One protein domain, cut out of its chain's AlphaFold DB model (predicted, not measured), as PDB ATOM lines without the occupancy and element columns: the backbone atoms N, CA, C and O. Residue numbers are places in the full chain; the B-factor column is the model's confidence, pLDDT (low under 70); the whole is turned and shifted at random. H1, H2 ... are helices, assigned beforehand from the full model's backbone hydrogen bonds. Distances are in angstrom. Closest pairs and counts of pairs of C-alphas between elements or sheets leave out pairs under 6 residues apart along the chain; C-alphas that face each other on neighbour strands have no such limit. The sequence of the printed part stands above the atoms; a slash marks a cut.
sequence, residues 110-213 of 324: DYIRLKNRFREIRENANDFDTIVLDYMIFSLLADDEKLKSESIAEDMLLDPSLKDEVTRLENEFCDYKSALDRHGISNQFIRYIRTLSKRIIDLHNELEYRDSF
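What this domain is: This is residues 110 to 213 of the 324 residues of an uncharacterized protein of Caldithrix sp (UniProt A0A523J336). Two long helices, H4 and H5, meet near their ends as a V, and H2 lies in the middle between its arms. H1 folds back on H2 as a helical hairpin in the open mouth of the V, and short H3 sits at the start of H4. The printed part has 104 residues with five named helices, H1 to H5 in chain order, and no named strand; the class is all helix. It is compact, with a radius of gyration of the C-alphas of 14.7 A and spans of 46 by 33 by 23 A.

How they stand to each other: H5, residues 186 to 211, touches H4, residues 162 to 182, only at the corner by their link: the closest C-alphas, of Leu 180 and Ser 186, are 4.6 A apart, and the tilt is steep, 42 degrees, opposite ways. H2, residues 128 to 143, only just touches H5, with 3 pairs of C-alphas within 8 A, the closest Val 132 and Ser 197 at 6.2 A, about perpendicular at 78 degrees. With residues 133 to 137 alone H2 touches H4, closest C-alphas Ile 137 and Leu 169 at 6.6 A, at a steep tilt of 59 degrees. H1, residues 110 to 124, forms a hairpin with H2, closest C-alphas Ile 121 and Ile 131 at 6.0 A. H3, residues 152 to 158, only just touches H1, with 3 pairs within 8 A, closest C-alphas Arg 117 and Ile 152 at 5.9 A. H1 and H4 are apart. In all five helices every O i to N i+4 pair is within hydrogen-bond range.

Where its parts are: H5 spans 36.7 A, H4 30.4 A, H2 22.5 A, H1 21.1 A and H3 9.9 A. C-alpha 110 is at (132.126, 158.408, 118.456) and C-alpha 211 at (126.468, 169.954, 111.203).

The domain as a whole: The C-alphas farthest apart, of Arg 182 and Phe 213, are 48.6 A apart. The printed part has no cut and no long link. No printed residue has a pLDDT under 70.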
ATOM      1  N   ASP A 110     133.318 158.543 117.612       85.50
ATOM      2  CA  ASP A 110     132.126 158.408 118.456       85.50
ATOM      3  C   ASP A 110     131.021 159.373 118.049       85.50
ATOM      4  O   ASP A 110     129.864 158.974 117.962       85.50
ATOM      5  N   TYR A 111     131.380 160.625 117.753       85.69
ATOM      6  CA  TYR A 111     130.425 161.619 117.285       85.69
ATOM      7  C   TYR A 111     129.745 161.178 115.986       85.69
ATOM      8  O   TYR A 111     128.518 161.185 115.889       85.69
ATOM      9  N   ILE A 112     130.541 160.735 115.009       82.31
ATOM     10  CA  ILE A 112     130.034 160.288 113.709       82.31
ATOM     11  C   ILE A 112     129.169 159.036 113.857       82.31
ATOM     12  O   ILE A 112     128.069 159.001 113.308       82.31
ATOM     13  N   ARG A 113     129.608 158.048 114.651       86.06
ATOM     14  CA  ARG A 113     128.805 156.861 114.974       86.06
ATOM     15  C   ARG A 113     127.461 157.248 115.570       86.06
ATOM     16  O   ARG A 113     126.428 156.810 115.083       86.06
ATOM     17  N   LEU A 114     127.466 158.081 116.605       86.94
ATOM     18  CA  LEU A 114     126.248 158.488 117.295       86.94
ATOM     19  C   LEU A 114     125.271 159.192 116.342       86.94
ATOM     20  O   LEU A 114     124.086 158.858 116.323       86.94
ATOM     21  N   LYS A 115     125.780 160.108 115.510       85.69
ATOM     22  CA  LYS A 115     125.003 160.817 114.489       85.69
ATOM     23  C   LYS A 115     124.401 159.867 113.448       85.69
ATOM     24  O   LYS A 115     123.205 159.937 113.183       85.69
ATOM     25  N   ASN A 116     125.213 158.995 112.855       84.25
ATOM     26  CA  ASN A 116     124.772 158.087 111.794       84.25
ATOM     27  C   ASN A 116     123.743 157.078 112.309       84.25
ATOM     28  O   ASN A 116     122.690 156.915 111.698       84.25
ATOM     29  N   ARG A 117     123.990 156.474 113.478       87.69
ATOM     30  CA  ARG A 117     123.039 155.557 114.123       87.69
ATOM     31  C   ARG A 117     121.706 156.245 114.400       87.69
ATOM     32  O   ARG A 117     120.655 155.692 114.100       87.69
ATOM     33  N   PHE A 118     121.738 157.471 114.922       87.69
ATOM     34  CA  PHE A 118     120.523 158.249 115.143       87.69
ATOM     35  C   PHE A 118     119.757 158.526 113.842       87.69
ATOM     36  O   PHE A 118     118.531 158.395 113.814       87.69
ATOM     37  N   ARG A 119     120.461 158.879 112.761       84.94
ATOM     38  CA  ARG A 119     119.847 159.078 111.444       84.94
ATOM     39  C   ARG A 119     119.179 157.801 110.936       84.94
ATOM     40  O   ARG A 119     118.019 157.863 110.547       84.94
ATOM     41  N   GLU A 120     119.866 156.664 111.005       87.12
ATOM     42  CA  GLU A 120     119.325 155.365 110.582       87.12
ATOM     43  C   GLU A 120     118.062 154.992 111.365       87.12
ATOM     44  O   GLU A 120     117.056 154.620 110.764       87.12
ATOM     45  N   ILE A 121     118.069 155.171 112.690       89.38
ATOM     46  CA  ILE A 121     116.880 154.963 113.530       89.38
ATOM     47  C   ILE A 121     115.721 155.847 113.046       89.38
ATOM     48  O   ILE A 121     114.601 155.376 112.869       89.38
ATOM     49  N   ARG A 122     115.975 157.136 112.790       85.69
ATOM     50  CA  ARG A 122     114.941 158.075 112.323       85.69
ATOM     51  C   ARG A 122     114.408 157.776 110.928       85.69
ATOM     52  O   ARG A 122     113.270 158.148 110.645       85.69
ATOM     53  N   GLU A 123     115.236 157.237 110.045       80.94
ATOM     54  CA  GLU A 123     114.862 156.930 108.662       80.94
ATOM     55  C   GLU A 123     114.076 155.620 108.563       80.94
ATOM     56  O   GLU A 123     113.174 155.525 107.733       80.94
ATOM     57  N   ASN A 124     114.368 154.651 109.434       83.88
ATOM     58  CA  ASN A 124     113.721 153.338 109.434       83.88
ATOM     59  C   ASN A 124     112.452 153.272 110.301       83.88
ATOM     60  O   ASN A 124     111.603 152.406 110.085       83.88
ATOM     61  N   ALA A 125     112.306 154.169 111.278       86.56
ATOM     62  CA  ALA A 125     111.159 154.176 112.176       86.56
ATOM     63  C   ALA A 125     109.920 154.849 111.559       86.56
ATOM     64  O   ALA A 125     109.988 155.943 110.996       86.56
ATOM     65  N   ASN A 126     108.754 154.224 111.752       82.62
ATOM     66  CA  ASN A 126     107.468 154.737 111.260       82.62
ATOM     67  C   ASN A 126     106.793 155.722 112.224       82.62
ATOM     68  O   ASN A 126     105.969 156.538 111.810       82.62
ATOM     69  N   ASP A 127     107.124 155.653 113.513       87.88
ATOM     70  CA  ASP A 127     106.562 156.522 114.535       87.88
ATOM     71  C   ASP A 127     107.564 156.811 115.661       87.88
ATOM     72  O   ASP A 127     108.663 156.260 115.733       87.88
ATOM     73  N   PHE A 128     107.184 157.737 116.540       88.56
ATOM     74  CA  PHE A 128     108.036 158.173 117.640       88.56
ATOM     75  C   PHE A 128     108.326 157.063 118.654       88.56
ATOM     76  O   PHE A 128     109.413 157.045 119.222       88.56
ATOM     77  N   ASP A 129     107.378 156.163 118.909       90.56
ATOM     78  CA  ASP A 129     107.564 155.099 119.893       90.56
ATOM     79  C   ASP A 129     108.558 154.050 119.374       90.56
ATOM     80  O   ASP A 129     109.402 153.597 120.148       90.56
ATOM     81  N   THR A 130     108.557 153.766 118.065       92.50
ATOM     82  CA  THR A 130     109.619 152.980 117.412       92.50
ATOM     83  C   THR A 130     110.984 153.655 117.548       92.50
ATOM     84  O   THR A 130     111.923 153.008 117.996       92.50
ATOM     85  N   ILE A 131     111.097 154.968 117.282       91.88
ATOM     86  CA  ILE A 131     112.370 155.704 117.458       91.88
ATOM     87  C   ILE A 131     112.899 155.543 118.886       91.88
ATOM     88  O   ILE A 131     114.094 155.346 119.089       91.88
ATOM     89  N   VAL A 132     112.021 155.663 119.886       93.12
ATOM     90  CA  VAL A 132     112.403 155.531 121.295       93.12
ATOM     91  C   VAL A 132     112.917 154.129 121.603       93.12
ATOM     92  O   VAL A 132     113.961 154.009 122.245       93.12
ATOM     93  N   LEU A 133     112.194 153.095 121.167       94.12
ATOM     94  CA  LEU A 133     112.572 151.705 121.402       94.12
ATOM     95  C   LEU A 133     113.913 151.380 120.741       94.12
ATOM     96  O   LEU A 133     114.833 150.933 121.424       94.12
ATOM     97  N   ASP A 134     114.049 151.695 119.456       94.56
ATOM     98  CA  ASP A 134     115.271 151.471 118.687       94.56
ATOM     99  C   ASP A 134     116.454 152.203 119.319       94.56
ATOM    100  O   ASP A 134     117.517 151.622 119.527       94.56
ATOM    101  N   TYR A 135     116.269 153.469 119.707       92.94
ATOM    102  CA  TYR A 135     117.319 154.235 120.373       92.94
ATOM    103  C   TYR A 135     117.777 153.571 121.672       92.94
ATOM    104  O   TYR A 135     118.979 153.503 121.927       92.94
ATOM    105  N   MET A 136     116.852 153.052 122.484       93.50
ATOM    106  CA  MET A 136     117.195 152.322 123.706       93.50
ATOM    107  C   MET A 136     117.945 151.022 123.398       93.50
ATOM    108  O   MET A 136     119.001 150.784 123.981       93.50
ATOM    109  N   ILE A 137     117.440 150.214 122.465       95.88
ATOM    110  CA  ILE A 137     118.041 148.929 122.085       95.88
ATOM    111  C   ILE A 137     119.448 149.133 121.530       95.88
ATOM    112  O   ILE A 137     120.397 148.519 122.013       95.88
ATOM    113  N   PHE A 138     119.620 150.028 120.561       94.75
ATOM    114  CA  PHE A 138     120.931 150.277 119.967       94.75
ATOM    115  C   PHE A 138     121.894 150.976 120.931       94.75
ATOM    116  O   PHE A 138     123.104 150.816 120.781       94.75
ATOM    117  N   SER A 139     121.394 151.692 121.946       92.56
ATOM    118  CA  SER A 139     122.241 152.183 123.042       92.56
ATOM    119  C   SER A 139     122.758 151.028 123.903       92.56
ATOM    120  O   SER A 139     123.959 150.953 124.131       92.56
ATOM    121  N   LEU A 140     121.897 150.079 124.291       95.06
ATOM    122  CA  LEU A 140     122.313 148.884 125.042       95.06
ATOM    123  C   LEU A 140     123.333 148.049 124.259       95.06
ATOM    124  O   LEU A 140     124.369 147.669 124.791       95.06
ATOM    125  N   LEU A 141     123.085 147.821 122.968       95.38
ATOM    126  CA  LEU A 141     124.016 147.089 122.107       95.38
ATOM    127  C   LEU A 141     125.351 147.824 121.929       95.38
ATOM    128  O   LEU A 141     126.393 147.184 121.784       95.38
ATOM    129  N   ALA A 142     125.342 149.158 121.910       92.19
ATOM    130  CA  ALA A 142     126.569 149.943 121.871       92.19
ATOM    131  C   ALA A 142     127.359 149.831 123.183       92.19
ATOM    132  O   ALA A 142     128.574 149.641 123.123       92.19
ATOM    133  N   ASP A 143     126.681 149.908 124.331       93.38
ATOM    134  CA  ASP A 143     127.287 149.770 125.661       93.38
ATOM    135  C   ASP A 143     127.860 148.360 125.885       93.38
ATOM    136  O   ASP A 143     128.923 148.212 126.486       93.38
ATOM    137  N   ASP A 144     127.223 147.336 125.310       94.38
ATOM    138  CA  ASP A 144     127.710 145.949 125.281       94.38
ATOM    139  C   ASP A 144     128.834 145.712 124.245       94.38
ATOM    140  O   ASP A 144     129.210 144.569 123.970       94.38
ATOM    141  N   GLU A 145     129.361 146.773 123.622       92.31
ATOM    142  CA  GLU A 145     130.383 146.740 122.565       92.31
ATOM    143  C   GLU A 145     130.010 145.892 121.331       92.31
ATOM    144  O   GLU A 145     130.883 145.458 120.569       92.31
ATOM    145  N   LYS A 146     128.713 145.662 121.093       92.81
ATOM    146  CA  LYS A 146     128.209 144.884 119.949       92.81
ATOM    147  C   LYS A 146     128.123 145.703 118.662       92.81
ATOM    148  O   LYS A 146     128.206 145.135 117.580       92.81
ATOM    149  N   LEU A 147     128.011 147.029 118.767       91.38
ATOM    150  CA  LEU A 147     127.996 147.943 117.618       91.38
ATOM    151  C   LEU A 147     129.347 148.653 117.470       91.38
ATOM    152  O   LEU A 147     129.660 149.565 118.247       91.38
ATOM    153  N   LYS A 148     130.139 148.298 116.455       87.06
ATOM    154  CA  LYS A 148     131.520 148.802 116.275       87.06
ATOM    155  C   LYS A 148     131.678 149.695 115.048       87.06
ATOM    156  O   LYS A 148     132.603 150.518 115.001       87.06
ATOM    157  N   SER A 149     130.777 149.551 114.091       86.75
ATOM    158  CA  SER A 149     130.826 150.202 112.789       86.75
ATOM    159  C   SER A 149     130.247 151.614 112.837       86.75
ATOM    160  O   SER A 149     129.768 152.083 113.878       86.75
ATOM    161  N   GLU A 150     130.333 152.328 111.713       80.44
ATOM    162  CA  GLU A 150     129.810 153.698 111.586       80.44
ATOM    163  C   GLU A 150     128.286 153.752 111.464       80.44
ATOM    164  O   GLU A 150     127.711 154.834 111.544       80.44
ATOM    165  N   SER A 151     127.662 152.592 111.285       84.81
ATOM    166  CA  SER A 151     126.295 152.396 110.827       84.81
ATOM    167  C   SER A 151     125.715 151.129 111.471       84.81
ATOM    168  O   SER A 151     126.433 150.136 111.601       84.81
ATOM    169  N   ILE A 152     124.435 151.140 111.867       87.75
ATOM    170  CA  ILE A 152     123.740 149.942 112.384       87.75
ATOM    171  C   ILE A 152     123.587 148.930 111.253       87.75
ATOM    172  O   ILE A 152     123.801 147.739 111.458       87.75
ATOM    173  N   ALA A 153     123.250 149.402 110.051       87.38
ATOM    174  CA  ALA A 153     123.133 148.551 108.874       87.38
ATOM    175  C   ALA A 153     124.449 147.820 108.559       87.38
ATOM    176  O   ALA A 153     124.428 146.630 108.248       87.38
ATOM    177  N   GLU A 154     125.594 148.499 108.677       89.62
ATOM    178  CA  GLU A 154     126.909 147.870 108.512       89.62
ATOM    179  C   GLU A 154     127.177 146.819 109.599       89.62
ATOM    180  O   GLU A 154     127.562 145.695 109.274       89.62
ATOM    181  N   ASP A 155     126.909 147.143 110.869       92.31
ATOM    182  CA  ASP A 155     127.055 146.188 111.974       92.31
ATOM    183  C   ASP A 155     126.179 144.936 111.748       92.31
ATOM    184  O   ASP A 155     126.671 143.816 111.870       92.31
ATOM    185  N   MET A 156     124.920 145.097 111.321       91.31
ATOM    186  CA  MET A 156     124.011 143.979 111.010       91.31
ATOM    187  C   MET A 156     124.465 143.123 109.820       91.31
ATOM    188  O   MET A 156     124.194 141.922 109.785       91.31
ATOM    189  N   LEU A 157     125.121 143.722 108.823       91.88
ATOM    190  CA  LEU A 157     125.688 142.983 107.692       91.88
ATOM    191  C   LEU A 157     126.912 142.164 108.112       91.88
ATOM    192  O   LEU A 157     127.098 141.050 107.621       91.88
ATOM    193  N   LEU A 158     127.744 142.718 108.996       93.75
ATOM    194  CA  LEU A 158     128.951 142.063 109.504       93.75
ATOM    195  C   LEU A 158     128.632 140.956 110.512       93.75
ATOM    196  O   LEU A 158     129.311 139.928 110.517       93.75
ATOM    197  N   ASP A 159     127.601 141.146 111.333       94.25
ATOM    198  CA  ASP A 159     127.117 140.161 112.295       94.25
ATOM    199  C   ASP A 159     125.590 139.977 112.187       94.25
ATOM    200  O   ASP A 159     124.815 140.644 112.881       94.25
ATOM    201  N   PRO A 160     125.133 139.020 111.356       92.38
ATOM    202  CA  PRO A 160     123.713 138.723 111.206       92.38
ATOM    203  C   PRO A 160     123.013 138.288 112.504       92.38
ATOM    204  O   PRO A 160     121.788 138.400 112.586       92.38
ATOM    205  N   SER A 161     123.754 137.813 113.517       94.19
ATOM    206  CA  SER A 161     123.172 137.403 114.805       94.19
ATOM    207  C   SER A 161     122.657 138.588 115.627       94.19
ATOM    208  O   SER A 161     121.776 138.417 116.473       94.19
ATOM    209  N   LEU A 162     123.107 139.812 115.321       94.56
ATOM    210  CA  LEU A 162     122.582 141.035 115.931       94.56
ATOM    211  C   LEU A 162     121.078 141.193 115.716       94.56
ATOM    212  O   LEU A 162     120.403 141.766 116.564       94.56
ATOM    213  N   LYS A 163     120.531 140.664 114.617       93.69
ATOM    214  CA  LYS A 163     119.089 140.711 114.363       93.69
ATOM    215  C   LYS A 163     118.298 139.911 115.400       93.69
ATOM    216  O   LYS A 163     117.259 140.376 115.877       93.69
ATOM    217  N   ASP A 164     118.794 138.731 115.757       94.94
ATOM    218  CA  ASP A 164     118.170 137.889 116.777       94.94
ATOM    219  C   ASP A 164     118.272 138.557 118.151       94.94
ATOM    220  O   ASP A 164     117.321 138.535 118.930       94.94
ATOM    221  N   GLU A 165     119.390 139.232 118.422       95.88
ATOM    222  CA  GLU A 165     119.589 139.981 119.661       95.88
ATOM    223  C   GLU A 165     118.679 141.213 119.769       95.88
ATOM    224  O   GLU A 165     118.092 141.445 120.825       95.88
ATOM    225  N   VAL A 166     118.505 141.977 118.685       95.81
ATOM    226  CA  VAL A 166     117.526 143.078 118.624       95.81
ATOM    227  C   VAL A 166     116.131 142.540 118.928       95.81
ATOM    228  O   VAL A 166     115.475 143.031 119.841       95.81
ATOM    229  N   THR A 167     115.730 141.456 118.259       96.38
ATOM    230  CA  THR A 167     114.426 140.808 118.482       96.38
ATOM    231  C   THR A 167     114.271 140.347 119.937       96.38
ATOM    232  O   THR A 167     113.202 140.466 120.538       96.38
ATOM    233  N   ARG A 168     115.340 139.821 120.549       97.31
ATOM    234  CA  ARG A 168     115.347 139.427 121.964       97.31
ATOM    235  C   ARG A 168     115.091 140.631 122.876       97.31
ATOM    236  O   ARG A 168     114.253 140.530 123.769       97.31
ATOM    237  N   LEU A 169     115.784 141.746 122.650       97.69
ATOM    238  CA  LEU A 169     115.648 142.973 123.442       97.69
ATOM    239  C   LEU A 169     114.273 143.640 123.260       97.69
ATOM    240  O   LEU A 169     113.705 144.141 124.229       97.69
ATOM    241  N   GLU A 170     113.698 143.597 122.056       96.62
ATOM    242  CA  GLU A 170     112.326 144.057 121.798       96.62
ATOM    243  C   GLU A 170     111.299 143.267 122.619       96.62
ATOM    244  O   GLU A 170     110.417 143.852 123.258       96.62
ATOM    245  N   ASN A 171     111.428 141.936 122.639       97.38
ATOM    246  CA  ASN A 171     110.554 141.064 123.425       97.38
ATOM    247  C   ASN A 171     110.716 141.324 124.929       97.38
ATOM    248  O   ASN A 171     109.721 141.458 125.640       97.38
ATOM    249  N   GLU A 172     111.955 141.481 125.400       97.38
ATOM    250  CA  GLU A 172     112.256 141.816 126.795       97.38
ATOM    251  C   GLU A 172     111.593 143.144 127.213       97.38
ATOM    252  O   GLU A 172     110.946 143.235 128.260       97.38
ATOM    253  N   PHE A 173     111.662 144.170 126.359       94.88
ATOM    254  CA  PHE A 173     110.976 145.440 126.595       94.88
ATOM    255  C   PHE A 173     109.447 145.280 126.651       94.88
ATOM    256  O   PHE A 173     108.786 145.876 127.512       94.88
ATOM    257  N   CYS A 174     108.869 144.455 125.773       94.06
ATOM    258  CA  CYS A 174     107.437 144.150 125.785       94.06
ATOM    259  C   CYS A 174     107.003 143.434 127.074       94.06
ATOM    260  O   CYS A 174     105.933 143.740 127.619       94.06
ATOM    261  N   ASP A 175     107.836 142.539 127.603       96.50
ATOM    262  CA  ASP A 175     107.589 141.854 128.873       96.50
ATOM    263  C   ASP A 175     107.594 142.835 130.051       96.50
ATOM    264  O   ASP A 175     106.687 142.800 130.894       96.50
ATOM    265  N   TYR A 176     108.549 143.775 130.085       94.12
ATOM    266  CA  TYR A 176     108.577 144.837 131.094       94.12
ATOM    267  C   TYR A 176     107.344 145.731 131.022       94.12
ATOM    268  O   TYR A 176     106.715 146.005 132.048       94.12
ATOM    269  N   LYS A 177     106.943 146.147 129.817       93.56
ATOM    270  CA  LYS A 177     105.723 146.938 129.623       93.56
ATOM    271  C   LYS A 177     104.490 146.190 130.135       93.56
ATOM    272  O   LYS A 177     103.726 146.743 130.924       93.56
ATOM    273  N   SER A 178     104.365 144.910 129.791       95.44
ATOM    274  CA  SER A 178     103.273 144.046 130.252       95.44
ATOM    275  C   SER A 178     103.261 143.889 131.777       95.44
ATOM    276  O   SER A 178     102.197 143.838 132.395       95.44
ATOM    277  N   ALA A 179     104.433 143.831 132.416       96.19
ATOM    278  CA  ALA A 179     104.541 143.820 133.871       96.19
ATOM    279  C   ALA A 179     104.046 145.128 134.499       96.19
ATOM    280  O   ALA A 179     103.274 145.088 135.458       96.19
ATOM    281  N   LEU A 180     104.419 146.276 133.938       95.69
ATOM    282  CA  LEU A 180     103.943 147.584 134.393       95.69
ATOM    283  C   LEU A 180     102.434 147.768 134.171       95.69
ATOM    284  O   LEU A 180     101.767 148.395 134.999       95.69
ATOM    285  N   ASP A 181     101.889 147.212 133.084       95.44
ATOM    286  CA  ASP A 181     100.453 147.234 132.778       95.44
ATOM    287  C   ASP A 181      99.652 146.477 133.844       95.44
ATOM    288  O   ASP A 181      98.641 146.990 134.327       95.44
ATOM    289  N   ARG A 182     100.143 145.316 134.308       96.50
ATOM    290  CA  ARG A 182      99.521 144.559 135.417       96.50
ATOM    291  C   ARG A 182      99.426 145.360 136.718       96.50
ATOM    292  O   ARG A 182      98.541 145.100 137.529       96.50
ATOM    293  N   HIS A 183     100.315 146.330 136.913       95.31
ATOM    294  CA  HIS A 183     100.317 147.226 138.069       95.31
ATOM    295  C   HIS A 183      99.616 148.570 137.804       95.31
ATOM    296  O   HIS A 183      99.562 149.409 138.701       95.31
ATOM    297  N   GLY A 184      99.082 148.799 136.600       94.94
ATOM    298  CA  GLY A 184      98.395 150.043 136.234       94.94
ATOM    299  C   GLY A 184      99.301 151.278 136.169       94.94
ATOM    300  O   GLY A 184      98.793 152.398 136.222       94.94
ATOM    301  N   ILE A 185     100.626 151.091 136.071       95.88
ATOM    302  CA  ILE A 185     101.627 152.178 136.114       95.88
ATOM    303  C   ILE A 185     102.377 152.412 134.792       95.88
ATOM    304  O   ILE A 185     103.173 153.348 134.671       95.88
ATOM    305  N   SER A 186     102.135 151.565 133.793       93.00
ATOM    306  CA  SER A 186     102.793 151.611 132.480       93.00
ATOM    307  C   SER A 186     102.667 152.976 131.806       93.00
ATOM    308  O   SER A 186     103.668 153.556 131.392       93.00
ATOM    309  N   ASN A 187     101.470 153.567 131.801       91.06
ATOM    310  CA  ASN A 187     101.248 154.880 131.194       91.06
ATOM    311  C   ASN A 187     102.089 155.988 131.847       91.06
ATOM    312  O   ASN A 187     102.641 156.834 131.138       91.06
ATOM    313  N   GLN A 188     102.219 156.002 133.182       93.62
ATOM    314  CA  GLN A 188     103.071 156.978 133.868       93.62
ATOM    315  C   GLN A 188     104.542 156.752 133.508       93.62
ATOM    316  O   GLN A 188     105.236 157.716 133.193       93.62
ATOM    317  N   PHE A 189     105.009 155.504 133.508       92.56
ATOM    318  CA  PHE A 189     106.398 155.171 133.187       92.56
ATOM    319  C   PHE A 189     106.769 155.526 131.739       92.56
ATOM    320  O   PHE A 189     107.731 156.260 131.507       92.56
ATOM    321  N   ILE A 190     105.954 155.102 130.769       90.81
ATOM    322  CA  ILE A 190     106.141 155.413 129.346       90.81
ATOM    323  C   ILE A 190     106.132 156.926 129.111       90.81
ATOM    324  O   ILE A 190     106.909 157.424 128.298       90.81
ATOM    325  N   ARG A 191     105.327 157.695 129.856       93.88
ATOM    326  CA  ARG A 191     105.360 159.163 129.781       93.88
ATOM    327  C   ARG A 191     106.730 159.737 130.161       93.88
ATOM    328  O   ARG A 191     107.178 160.672 129.491       93.88
ATOM    329  N   TYR A 192     107.393 159.219 131.198       95.25
ATOM    330  CA  TYR A 192     108.740 159.669 131.573       95.25
ATOM    331  C   TYR A 192     109.763 159.341 130.485       95.25
ATOM    332  O   TYR A 192     110.502 160.240 130.078       95.25
ATOM    333  N   ILE A 193     109.737 158.112 129.954       93.81
ATOM    334  CA  ILE A 193     110.618 157.699 128.850       93.81
ATOM    335  C   ILE A 193     110.401 158.605 127.639       93.81
ATOM    336  O   ILE A 193     111.338 159.256 127.193       93.81
ATOM    337  N   ARG A 194     109.161 158.740 127.153       92.38
ATOM    338  CA  ARG A 194     108.850 159.583 125.985       92.38
ATOM    339  C   ARG A 194     109.309 161.023 126.178       92.38
ATOM    340  O   ARG A 194     109.807 161.633 125.237       92.38
ATOM    341  N   THR A 195     109.157 161.572 127.385       95.31
ATOM    342  CA  THR A 195     109.579 162.948 127.683       95.31
ATOM    343  C   THR A 195     111.097 163.095 127.619       95.31
ATOM    344  O   THR A 195     111.578 164.045 127.003       95.31
ATOM    345  N   LEU A 196     111.850 162.170 128.218       95.06
ATOM    346  CA  LEU A 196     113.313 162.178 128.165       95.06
ATOM    347  C   LEU A 196     113.814 161.954 126.736       95.06
ATOM    348  O   LEU A 196     114.600 162.755 126.231       95.06
ATOM    349  N   SER A 197     113.305 160.927 126.056       93.44
ATOM    350  CA  SER A 197     113.706 160.603 124.690       93.44
ATOM    351  C   SER A 197     113.395 161.737 123.727       93.44
ATOM    352  O   SER A 197     114.218 162.037 122.870       93.44
ATOM    353  N   LYS A 198     112.276 162.455 123.908       92.50
ATOM    354  CA  LYS A 198     111.991 163.666 123.125       92.50
ATOM    355  C   LYS A 198     113.118 164.690 123.259       92.50
ATOM    356  O   LYS A 198     113.544 165.227 122.251       92.50
ATOM    357  N   ARG A 199     113.639 164.933 124.467       95.25
ATOM    358  CA  ARG A 199     114.750 165.881 124.678       95.25
ATOM    359  C   ARG A 199     116.056 165.416 124.043       95.25
ATOM    360  O   ARG A 199     116.788 166.248 123.519       95.25
ATOM    361  N   ILE A 200     116.329 164.115 124.070       92.00
ATOM    362  CA  ILE A 200     117.505 163.528 123.412       92.00
ATOM    363  C   ILE A 200     117.387 163.664 121.888       92.00
ATOM    364  O   ILE A 200     118.331 164.092 121.232       92.00
ATOM    365  N   ILE A 201     116.215 163.360 121.333       88.62
ATOM    366  CA  ILE A 201     115.914 163.503 119.904       88.62
ATOM    367  C   ILE A 201     116.004 164.974 119.480       88.62
ATOM    368  O   ILE A 201     116.641 165.269 118.473       88.62
ATOM    369  N   ASP A 202     115.418 165.895 120.255       89.56
ATOM    370  CA  ASP A 202     115.515 167.341 120.019       89.56
ATOM    371  C   ASP A 202     116.998 167.770 119.977       89.56
ATOM    372  O   ASP A 202     117.407 168.477 119.061       89.56
ATOM    373  N   LEU A 203     117.833 167.284 120.908       91.62
ATOM    374  CA  LEU A 203     119.272 167.576 120.933       91.62
ATOM    375  C   LEU A 203     120.005 167.047 119.693       91.62
ATOM    376  O   LEU A 203     120.810 167.774 119.113       91.62
ATOM    377  N   HIS A 204     119.746 165.807 119.276       88.50
ATOM    378  CA  HIS A 204     120.359 165.261 118.061       88.50
ATOM    379  C   HIS A 204     119.933 166.019 116.807       88.50
ATOM    380  O   HIS A 204     120.771 166.265 115.943       88.50
ATOM    381  N   ASN A 205     118.670 166.440 116.723       84.94
ATOM    382  CA  ASN A 205     118.199 167.272 115.617       84.94
ATOM    383  C   ASN A 205     118.960 168.607 115.581       84.94
ATOM    384  O   ASN A 205     119.468 168.983 114.531       84.94
ATOM    385  N   GLU A 206     119.130 169.278 116.727       87.88
ATOM    386  CA  GLU A 206     119.936 170.507 116.826       87.88
ATOM    387  C   GLU A 206     121.403 170.294 116.425       87.88
ATOM    388  O   GLU A 206     122.018 171.162 115.797       87.88
ATOM    389  N   LEU A 207     121.983 169.136 116.747       86.88
ATOM    390  CA  LEU A 207     123.330 168.778 116.300       86.88
ATOM    391  C   LEU A 207     123.381 168.562 114.782       86.88
ATOM    392  O   LEU A 207     124.253 169.131 114.127       86.88
ATOM    393  N   GLU A 208     122.423 167.835 114.201       83.06
ATOM    394  CA  GLU A 208     122.302 167.694 112.743       83.06
ATOM    395  C   GLU A 208     122.111 169.046 112.045       83.06
ATOM    396  O   GLU A 208     122.684 169.254 110.969       83.06
ATOM    397  N   TYR A 209     121.347 169.964 112.651       84.94
ATOM    398  CA  TYR A 209     121.159 171.337 112.174       84.94
ATOM    399  C   TYR A 209     122.473 172.103 112.088       84.94
ATOM    400  O   TYR A 209     122.771 172.728 111.071       84.94
ATOM    401  N   ARG A 210     123.298 172.009 113.126       86.75
ATOM    402  CA  ARG A 210     124.612 172.663 113.166       86.75
ATOM    403  C   ARG A 210     125.604 172.029 112.197       86.75
ATOM    404  O   ARG A 210     126.380 172.744 111.567       86.75
ATOM    405  N   ASP A 211     125.550 170.714 112.047       86.00
ATOM    406  CA  ASP A 211     126.468 169.954 111.203       86.00
ATOM    407  C   ASP A 211     126.341 170.242 109.714       86.00
ATOM    408  O   ASP A 211     127.328 170.143 108.994       86.00
ATOM    409  N   SER A 212     125.164 170.611 109.213       86.19
ATOM    410  CA  SER A 212     125.044 170.981 107.794       86.19
ATOM    411  C   SER A 212     125.725 172.303 107.451       86.19
ATOM    412  O   SER A 212     125.998 172.580 106.282       86.19
ATOM    413  N   PHE A 213     126.009 173.129 108.459       90.56
ATOM    414  CA  PHE A 213     126.855 174.303 108.311       90.56
ATOM    415  C   PHE A 213     128.330 173.961 108.498       90.56
ATOM    416  O   PHE A 213     129.159 174.862 108.422       90.56
TER     417      PHE A 213